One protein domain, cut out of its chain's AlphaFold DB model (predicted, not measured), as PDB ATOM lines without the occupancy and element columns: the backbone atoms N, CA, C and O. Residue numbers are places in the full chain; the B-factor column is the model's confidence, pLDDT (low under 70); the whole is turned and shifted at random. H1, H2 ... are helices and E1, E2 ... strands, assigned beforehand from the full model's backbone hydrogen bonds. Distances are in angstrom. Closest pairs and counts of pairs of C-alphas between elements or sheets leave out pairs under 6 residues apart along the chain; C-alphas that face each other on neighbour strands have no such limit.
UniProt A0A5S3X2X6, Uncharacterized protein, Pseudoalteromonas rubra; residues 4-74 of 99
ATOM      1  N   LEU A   4     259.010 160.463 239.542       91.75
ATOM      2  CA  LEU A   4     258.743 161.893 239.434       91.75
ATOM      3  C   LEU A   4     260.070 162.651 239.411       91.75
ATOM      4  O   LEU A   4     260.794 162.659 240.407       91.75
ATOM      5  N   ILE A   5     260.372 163.304 238.294       89.88
ATOM      6  CA  ILE A   5     261.615 164.051 238.093       89.88
ATOM      7  C   ILE A   5     261.292 165.540 238.001       89.88
ATOM      8  O   ILE A   5     260.371 165.951 237.302       89.88
ATOM      9  N   ARG A   6     262.059 166.369 238.706       80.62
ATOM     10  CA  ARG A   6     261.933 167.832 238.706       80.62
ATOM     11  C   ARG A   6     262.998 168.449 237.810       80.62
ATOM     12  O   ARG A   6     263.977 169.002 238.297       80.62
ATOM     13  N   SER A   7     262.850 168.271 236.502       70.31
ATOM     14  CA  SER A   7     263.864 168.682 235.520       70.31
ATOM     15  C   SER A   7     263.438 169.864 234.655       70.31
ATOM     16  O   SER A   7     264.288 170.651 234.251       70.31
ATOM     17  N   ALA A   8     262.143 170.020 234.375       70.69
ATOM     18  CA  ALA A   8     261.666 171.083 233.501       70.69
ATOM     19  C   ALA A   8     261.581 172.413 234.263       70.69
ATOM     20  O   ALA A   8     261.053 172.467 235.370       70.69
ATOM     21  N   MET A   9     262.095 173.496 233.679       68.62
ATOM     22  CA  MET A   9     261.935 174.853 234.209       68.62
ATOM     23  C   MET A   9     260.846 175.576 233.422       68.62
ATOM     24  O   MET A   9     260.912 175.648 232.196       68.62
ATOM     25  N   VAL A  10     259.857 176.127 234.122       70.69
ATOM     26  CA  VAL A  10     258.808 176.962 233.528       70.69
ATOM     27  C   VAL A  10     258.979 178.381 234.040       70.69
ATOM     28  O   VAL A  10     259.103 178.612 235.244       70.69
ATOM     29  N   LYS A  11     259.004 179.338 233.111       66.62
ATOM     30  CA  LYS A  11     259.088 180.756 233.442       66.62
ATOM     31  C   LYS A  11     257.697 181.252 233.814       66.62
ATOM     32  O   LYS A  11     256.792 181.225 232.981       66.62
ATOM     33  N   VAL A  12     257.529 181.671 235.063       67.50
ATOM     34  CA  VAL A  12     256.258 182.194 235.574       67.50
ATOM     35  C   VAL A  12     256.435 183.680 235.855       67.50
ATOM     36  O   VAL A  12     257.402 184.092 236.495       67.50
ATOM     37  N   LYS A  13     255.516 184.494 235.329       57.94
ATOM     38  CA  LYS A  13     255.478 185.938 235.571       57.94
ATOM     39  C   LYS A  13     254.471 186.210 236.685       57.94
ATOM     40  O   LYS A  13     253.263 186.083 236.461       57.94
ATOM     41  N   ASP A  14     254.968 186.537 237.872       59.12
ATOM     42  CA  ASP A  14     254.131 186.984 238.982       59.12
ATOM     43  C   ASP A  14     253.536 188.370 238.654       59.12
ATOM     44  O   ASP A  14     254.163 189.194 237.990       59.12
ATOM     45  N   GLN A  15     252.275 188.604 239.033       54.50
ATOM     46  CA  GLN A  15     251.568 189.870 238.759       54.50
ATOM     47  C   GLN A  15     251.706 190.878 239.912       54.50
ATOM     48  O   GLN A  15     251.553 192.071 239.689       54.50
ATOM     49  N   GLU A  16     251.989 190.413 241.133       59.47
ATOM     50  CA  GLU A  16     252.083 191.258 242.342       59.47
ATOM     51  C   GLU A  16     253.505 191.756 242.621       59.47
ATOM     52  O   GLU A  16     253.720 192.723 243.343       59.47
ATOM     53  N   THR A  17     254.490 191.088 242.041       51.94
ATOM     54  CA  THR A  17     255.906 191.433 242.097       51.94
ATOM     55  C   THR A  17     256.408 191.195 240.685       51.94
ATOM     56  O   THR A  17     256.215 190.105 240.157       51.94
ATOM     57  N   GLU A  18     257.029 192.180 240.040       51.75
ATOM     58  CA  GLU A  18     257.680 192.016 238.726       51.75
ATOM     59  C   GLU A  18     258.922 191.094 238.807       51.75
ATOM     60  O   GLU A  18     259.930 191.309 238.141       51.75
ATOM     61  N   SER A  19     258.888 190.066 239.655       49.94
ATOM     62  CA  SER A  19     259.912 189.044 239.768       49.94
ATOM     63  C   SER A  19     259.603 187.912 238.798       49.94
ATOM     64  O   SER A  19     258.593 187.217 238.911       49.94
ATOM     65  N   GLU A  20     260.496 187.707 237.835       57.50
ATOM     66  CA  GLU A  20     260.486 186.513 237.000       57.50
ATOM     67  C   GLU A  20     261.038 185.333 237.809       57.50
ATOM     68  O   GLU A  20     262.234 185.266 238.100       57.50
ATOM     69  N   GLY A  21     260.163 184.398 238.181       64.56
ATOM     70  CA  GLY A  21     260.541 183.172 238.878       64.56
ATOM     71  C   GLY A  21     260.705 182.002 237.908       64.56
ATOM     72  O   GLY A  21     259.880 181.797 237.013       64.56
ATOM     73  N   LEU A  22     261.757 181.201 238.093       66.19
ATOM     74  CA  LEU A  22     261.849 179.873 237.483       66.19
ATOM     75  C   LEU A  22     261.212 178.862 238.434       66.19
ATOM     76  O   LEU A  22     261.704 178.652 239.543       66.19
ATOM     77  N   VAL A  23     260.128 178.224 237.998       73.25
ATOM     78  CA  VAL A  23     259.472 177.154 238.757       73.25
ATOM     79  C   VAL A  23     259.890 175.810 238.175       73.25
ATOM     80  O   VAL A  23     259.814 175.590 236.966       73.25
ATOM     81  N   SER A  24     260.338 174.902 239.043       80.69
ATOM     82  CA  SER A  24     260.646 173.528 238.651       80.69
ATOM     83  C   SER A  24     259.355 172.721 238.495       80.69
ATOM     84  O   SER A  24     258.624 172.493 239.463       80.69
ATOM     85  N   LEU A  25     259.081 172.290 237.268       88.00
ATOM     86  CA  LEU A  25     257.917 171.510 236.893       88.00
ATOM     87  C   LEU A  25     258.202 170.010 237.104       88.00
ATOM     88  O   LEU A  25     259.137 169.460 236.507       88.00
ATOM     89  N   PRO A  26     257.404 169.319 237.935       92.62
ATOM     90  CA  PRO A  26     257.467 167.875 238.035       92.62
ATOM     91  C   PRO A  26     257.073 167.228 236.704       92.62
ATOM     92  O   PRO A  26     256.112 167.633 236.057       92.62
ATOM     93  N   THR A  27     257.804 166.189 236.325       94.56
ATOM     94  CA  THR A  27     257.544 165.357 235.154       94.56
ATOM     95  C   THR A  27     257.474 163.906 235.601       94.56
ATOM     96  O   THR A  27     258.411 163.383 236.209       94.56
ATOM     97  N   LEU A  28     256.341 163.267 235.341       95.88
ATOM     98  CA  LEU A  28     256.073 161.882 235.678       95.88
ATOM     99  C   LEU A  28     256.470 160.963 234.518       95.88
ATOM    100  O   LEU A  28     256.058 161.162 233.368       95.88
ATOM    101  N   TYR A  29     257.229 159.928 234.856       96.12
ATOM    102  CA  TYR A  29     257.618 158.843 233.972       96.12
ATOM    103  C   TYR A  29     257.126 157.512 234.526       96.12
ATOM    104  O   TYR A  29     257.039 157.327 235.743       96.12
ATOM    105  N   THR A  30     256.829 156.575 233.634       95.12
ATOM    106  CA  THR A  30     256.601 155.185 234.026       95.12
ATOM    107  C   THR A  30     257.909 154.518 234.459       95.12
ATOM    108  O   THR A  30     259.001 155.048 234.229       95.12
ATOM    109  N   SER A  31     257.826 153.324 235.042       93.50
ATOM    110  CA  SER A  31     259.006 152.490 235.325       93.50
ATOM    111  C   SER A  31     259.832 152.123 234.091       93.50
ATOM    112  O   SER A  31     261.028 151.880 234.209       93.50
ATOM    113  N   GLU A  32     259.221 152.154 232.910       93.88
ATOM    114  CA  GLU A  32     259.880 151.963 231.614       93.88
ATOM    115  C   GLU A  32     260.442 153.275 231.033       93.88
ATOM    116  O   GLU A  32     260.715 153.358 229.837       93.88
ATOM    117  N   ALA A  33     260.558 154.328 231.850       92.81
ATOM    118  CA  ALA A  33     260.977 155.667 231.437       92.81
ATOM    119  C   ALA A  33     260.099 156.294 230.332       92.81
ATOM    120  O   ALA A  33     260.538 157.195 229.613       92.81
ATOM    121  N   LYS A  34     258.833 155.870 230.203       94.44
ATOM    122  CA  LYS A  34     257.886 156.475 229.252       94.44
ATOM    123  C   LYS A  34     257.247 157.719 229.854       94.44
ATOM    124  O   LYS A  34     256.833 157.722 231.010       94.44
ATOM    125  N   PHE A  35     257.135 158.772 229.054       94.00
ATOM    126  CA  PHE A  35     256.507 160.027 229.460       94.00
ATOM    127  C   PHE A  35     254.994 159.853 229.652       94.00
ATOM    128  O   PHE A  35     254.281 159.477 228.719       94.00
ATOM    129  N   VAL A  36     254.481 160.170 230.844       95.75
ATOM    130  CA  VAL A  36     253.044 160.087 231.136       95.75
ATOM    131  C   VAL A  36     252.339 161.352 230.650       95.75
ATOM    132  O   VAL A  36     252.105 162.296 231.406       95.75
ATOM    133  N   HIS A  37     251.986 161.366 229.364       95.31
ATOM    134  CA  HIS A  37     251.396 162.531 228.702       95.31
ATOM    135  C   HIS A  37     250.215 163.186 229.446       95.31
ATOM    136  O   HIS A  37     250.299 164.389 229.691       95.31
ATOM    137  N   PRO A  38     249.142 162.471 229.850       95.62
ATOM    138  CA  PRO A  38     247.978 163.121 230.463       95.62
ATOM    139  C   PRO A  38     248.316 163.824 231.786       95.62
ATOM    140  O   PRO A  38     247.810 164.910 232.057       95.62
ATOM    141  N   VAL A  39     249.211 163.241 232.588       95.81
ATOM    142  CA  VAL A  39     249.643 163.822 233.866       95.81
ATOM    143  C   VAL A  39     250.525 165.043 233.639       95.81
ATOM    144  O   VAL A  39     250.307 166.089 234.247       95.81
ATOM    145  N   ASN A  40     251.498 164.929 232.739       95.75
ATOM    146  CA  ASN A  40     252.460 166.000 232.504       95.75
ATOM    147  C   ASN A  40     251.825 167.200 231.794       95.75
ATOM    148  O   ASN A  40     252.129 168.340 232.141       95.75
ATOM    149  N   ALA A  41     250.891 166.962 230.868       94.75
ATOM    150  CA  ALA A  41     250.091 168.021 230.258       94.75
ATOM    151  C   ALA A  41     249.249 168.762 231.309       94.75
ATOM    152  O   ALA A  41     249.147 169.986 231.275       94.75
ATOM    153  N   TRP A  42     248.697 168.039 232.289       95.50
ATOM    154  CA  TRP A  42     247.961 168.658 233.384       95.50
ATOM    155  C   TRP A  42     248.866 169.461 234.328       95.50
ATOM    156  O   TRP A  42     248.517 170.587 234.670       95.50
ATOM    157  N   PHE A  43     250.051 168.957 234.701       94.38
ATOM    158  CA  PHE A  43     251.024 169.755 235.465       94.38
ATOM    159  C   PHE A  43     251.403 171.044 234.737       94.38
ATOM    160  O   PHE A  43     251.484 172.099 235.366       94.38
ATOM    161  N   PHE A  44     251.595 170.965 233.421       91.94
ATOM    162  CA  PHE A  44     251.855 172.139 232.602       91.94
ATOM    163  C   PHE A  44     250.691 173.135 232.661       91.94
ATOM    164  O   PHE A  44     250.929 174.305 232.935       91.94
ATOM    165  N   ASP A  45     249.441 172.691 232.501       92.31
ATOM    166  CA  ASP A  45     248.258 173.559 232.621       92.31
ATOM    167  C   ASP A  45     248.163 174.237 234.003       92.31
ATOM    168  O   ASP A  45     247.914 175.441 234.104       92.31
ATOM    169  N   LEU A  46     248.440 173.498 235.082       91.50
ATOM    170  CA  LEU A  46     248.429 174.042 236.442       91.50
ATOM    171  C   LEU A  46     249.435 175.186 236.636       91.50
ATOM    172  O   LEU A  46     249.115 176.183 237.287       91.50
ATOM    173  N   VAL A  47     250.644 175.047 236.093       89.19
ATOM    174  CA  VAL A  47     251.715 176.041 236.266       89.19
ATOM    175  C   VAL A  47     251.601 177.169 235.241       89.19
ATOM    176  O   VAL A  47     251.689 178.336 235.608       89.19
ATOM    177  N   ALA A  48     251.372 176.849 233.967       86.69
ATOM    178  CA  ALA A  48     251.369 177.823 232.878       86.69
ATOM    179  C   ALA A  48     250.049 178.602 232.784       86.69
ATOM    180  O   ALA A  48     250.064 179.828 232.660       86.69
ATOM    181  N   CYS A  49     248.908 177.912 232.870       87.38
ATOM    182  CA  CYS A  49     247.593 178.534 232.709       87.38
ATOM    183  C   CYS A  49     247.033 179.000 234.054       87.38
ATOM    184  O   CYS A  49     246.611 180.149 234.186       87.38
ATOM    185  N   LYS A  50     247.051 178.124 235.068       87.25
ATOM    186  CA  LYS A  50     246.465 178.422 236.390       87.25
ATOM    187  C   LYS A  50     247.423 179.116 237.354       87.25
ATOM    188  O   LYS A  50     246.985 179.539 238.421       87.25
ATOM    189  N   ARG A  51     248.701 179.252 236.980       85.00
ATOM    190  CA  ARG A  51     249.742 179.965 237.743       85.00
ATOM    191  C   ARG A  51     249.860 179.490 239.195       85.00
ATOM    192  O   ARG A  51     250.119 180.282 240.100       85.00
ATOM    193  N   LEU A  52     249.663 178.192 239.435       86.00
ATOM    194  CA  LEU A  52     249.861 177.616 240.760       86.00
ATOM    195  C   LEU A  52     251.351 177.618 241.110       86.00
ATOM    196  O   LEU A  52     252.159 177.013 240.409       86.00
ATOM    197  N   LYS A  53     251.697 178.278 242.222       80.50
ATOM    198  CA  LYS A  53     253.078 178.366 242.722       80.50
ATOM    199  C   LYS A  53     253.609 177.024 243.225       80.50
ATOM    200  O   LYS A  53     254.781 176.720 243.030       80.50
ATOM    201  N   ASP A  54     252.750 176.221 243.855       85.75
ATOM    202  CA  ASP A  54     253.109 174.902 244.374       85.75
ATOM    203  C   ASP A  54     252.106 173.834 243.917       85.75
ATOM    204  O   ASP A  54     250.908 173.912 244.193       85.75
ATOM    205  N   ILE A  55     252.617 172.812 243.228       91.62
ATOM    206  CA  ILE A  55     251.859 171.628 242.805       91.62
ATOM    207  C   ILE A  55     252.405 170.331 243.422       91.62
ATOM    208  O   ILE A  55     252.111 169.232 242.948       91.62
ATOM    209  N   ASN A  56     253.182 170.428 244.505       90.62
ATOM    210  CA  ASN A  56     253.815 169.295 245.177       90.62
ATOM    211  C   ASN A  56     252.806 168.245 245.628       90.62
ATOM    212  O   ASN A  56     253.001 167.063 245.340       90.62
ATOM    213  N   SER A  57     251.720 168.665 246.278       91.19
ATOM    214  CA  SER A  57     250.666 167.750 246.734       91.19
ATOM    215  C   SER A  57     250.070 166.955 245.566       91.19
ATOM    216  O   SER A  57     250.054 165.724 245.592       91.19
ATOM    217  N   TYR A  58     249.707 167.645 244.477       93.94
ATOM    218  CA  TYR A  58     249.189 167.018 243.260       93.94
ATOM    219  C   TYR A  58     250.192 166.050 242.631       93.94
ATOM    220  O   TYR A  58     249.835 164.934 242.259       93.94
ATOM    221  N   SER A  59     251.461 166.455 242.556       94.19
ATOM    222  CA  SER A  59     252.511 165.635 241.957       94.19
ATOM    223  C   SER A  59     252.777 164.342 242.733       94.19
ATOM    224  O   SER A  59     252.923 163.282 242.127       94.19
ATOM    225  N   ARG A  60     252.751 164.391 244.073       93.69
ATOM    226  CA  ARG A  60     252.908 163.205 244.931       93.69
ATOM    227  C   ARG A  60     251.687 162.294 244.865       93.69
ATOM    228  O   ARG A  60     251.854 161.080 244.797       93.69
ATOM    229  N   ALA A  61     250.481 162.863 244.843       93.56
ATOM    230  CA  ALA A  61     249.248 162.091 244.710       93.56
ATOM    231  C   ALA A  61     249.201 161.329 243.376       93.56
ATOM    232  O   ALA A  61     248.910 160.133 243.361       93.56
ATOM    233  N   LEU A  62     249.551 161.991 242.268       95.31
ATOM    234  CA  LEU A  62     249.599 161.342 240.958       95.31
ATOM    235  C   LEU A  62     250.735 160.326 240.846       95.31
ATOM    236  O   LEU A  62     250.510 159.265 240.276       95.31
ATOM    237  N   LEU A  63     251.905 160.583 241.440       95.44
ATOM    238  CA  LEU A  63     252.974 159.583 241.532       95.44
ATOM    239  C   LEU A  63     252.499 158.317 242.260       95.44
ATOM    240  O   LEU A  63     252.748 157.209 241.783       95.44
ATOM    241  N   ALA A  64     251.811 158.470 243.394       94.12
ATOM    242  CA  ALA A  64     251.279 157.345 244.158       94.12
ATOM    243  C   ALA A  64     250.235 156.561 243.351       94.12
ATOM    244  O   ALA A  64     250.308 155.334 243.278       94.12
ATOM    245  N   TYR A  65     249.309 157.264 242.693       94.56
ATOM    246  CA  TYR A  65     248.302 156.637 241.840       94.56
ATOM    247  C   TYR A  65     248.929 155.878 240.667       94.56
ATOM    248  O   TYR A  65     248.618 154.709 240.460       94.56
ATOM    249  N   TRP A  66     249.865 156.492 239.939       95.44
ATOM    250  CA  TRP A  66     250.519 155.834 238.804       95.44
ATOM    251  C   TRP A  66     251.373 154.643 239.231       95.44
ATOM    252  O   TRP A  66     251.370 153.610 238.567       95.44
ATOM    253  N   SER A  67     252.056 154.752 240.372       94.31
ATOM    254  CA  SER A  67     252.810 153.634 240.945       94.31
ATOM    255  C   SER A  67     251.896 152.463 241.306       94.31
ATOM    256  O   SER A  67     252.257 151.313 241.074       94.31
ATOM    257  N   TYR A  68     250.704 152.750 241.835       94.31
ATOM    258  CA  TYR A  68     249.689 151.736 242.103       94.31
ATOM    259  C   TYR A  68     249.187 151.070 240.817       94.31
ATOM    260  O   TYR A  68     249.086 149.845 240.776       94.31
ATOM    261  N   LEU A  69     248.908 151.846 239.765       93.81
ATOM    262  CA  LEU A  69     248.484 151.294 238.477       93.81
ATOM    263  C   LEU A  69     249.524 150.323 237.910       93.81
ATOM    264  O   LEU A  69     249.171 149.201 237.559       93.81
ATOM    265  N   GLU A  70     250.803 150.715 237.897       94.31
ATOM    266  CA  GLU A  70     251.894 149.847 237.436       94.31
ATOM    267  C   GLU A  70     252.004 148.568 238.265       94.31
ATOM    268  O   GLU A  70     252.082 147.476 237.707       94.31
ATOM    269  N   ALA A  71     251.969 148.689 239.595       93.56
ATOM    270  CA  ALA A  71     252.092 147.542 240.492       93.56
ATOM    271  C   ALA A  71     250.957 146.518 240.314       93.56
ATOM    272  O   ALA A  71     251.156 145.335 240.580       93.56
ATOM    273  N   ASN A  72     249.783 146.961 239.855       92.44
ATOM    274  CA  ASN A  72     248.605 146.116 239.654       92.44
ATOM    275  C   ASN A  72     248.313 145.829 238.172       92.44
ATOM    276  O   ASN A  72     247.279 145.240 237.870       92.44
ATOM    277  N   SER A  73     249.199 146.230 237.250       92.81
ATOM    278  CA  SER A  73     249.004 146.078 235.796       92.81
ATOM    279  C   SER A  73     247.666 146.651 235.293       92.81
ATOM    280  O   SER A  73     246.998 146.054 234.453       92.81
ATOM    281  N   LEU A  74     247.256 147.805 235.829       92.50
ATOM    282  CA  LEU A  74     246.009 148.486 235.471       92.50
ATOM    283  C   LEU A  74     246.271 149.616 234.470       92.50
ATOM    284  O   LEU A  74     247.218 150.386 234.640       92.50
TER     285      LEU A  74
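This is residues 4 to 74 of the 99 residues of an uncharacterized protein of Pseudoalteromonas rubra (UniProt A0A5S3X2X6). A long antiparallel hairpin of two strands, E1 and E2, makes a narrow ribbon, and two helices lie lengthwise over one face of it. H1 packs mostly on E2, while H2 runs back the opposite way, shifted along the long axis and reaching past the ribbon's end. The printed part has 71 residues, with two named strands and then two named helices in the order E1, E2, H1, H2, a mixed class. The outline is a rod, 47 by 18 by 15 A, and only just loose, close to compact, with a radius of gyration of the C-alphas of 13.6 A.

E1, residues 4 to 13, and E2, residues 20 to 29, form a hairpin at 151 degrees between directions. N 5 and O 27 are 2.9 A apart and N 25 and O 8 2.7 A, both within hydrogen-bond range. E1 bends by 62 degrees at residue 7. H1, residues 37 to 49, comes closest to E2 at the C-alphas of Thr 27 and Asn 40, 5.8 A apart. H2, residues 56 to 71, is close to H1 but not clearly touching: the closest C-alphas, of Val 39 and Leu 62, are 7.5 A apart. Their shallow tilt is 5 degrees, opposite ways. The closest C-alphas of E2 and H2, those of Pro 26 and Ser 59, are 6.7 A apart. In both helices every O i to N i+4 pair is within hydrogen-bond range.

E1 begins at C-alpha 4 (258.743, 161.893, 239.434) and spans 24.6 A; E2 spans 28.0 A. H1 spans 16.9 A. H2 spans 22.3 A and ends at C-alpha 71 (252.092, 147.542, 240.492).

The two farthest C-alphas, of Glu 18 and Ser 73, are 46.8 A apart. The printed part has no cut, and its three links are short. Mean pLDDT of the printed part is 85.0; residue 9 and residues 11 to 22 are under 70.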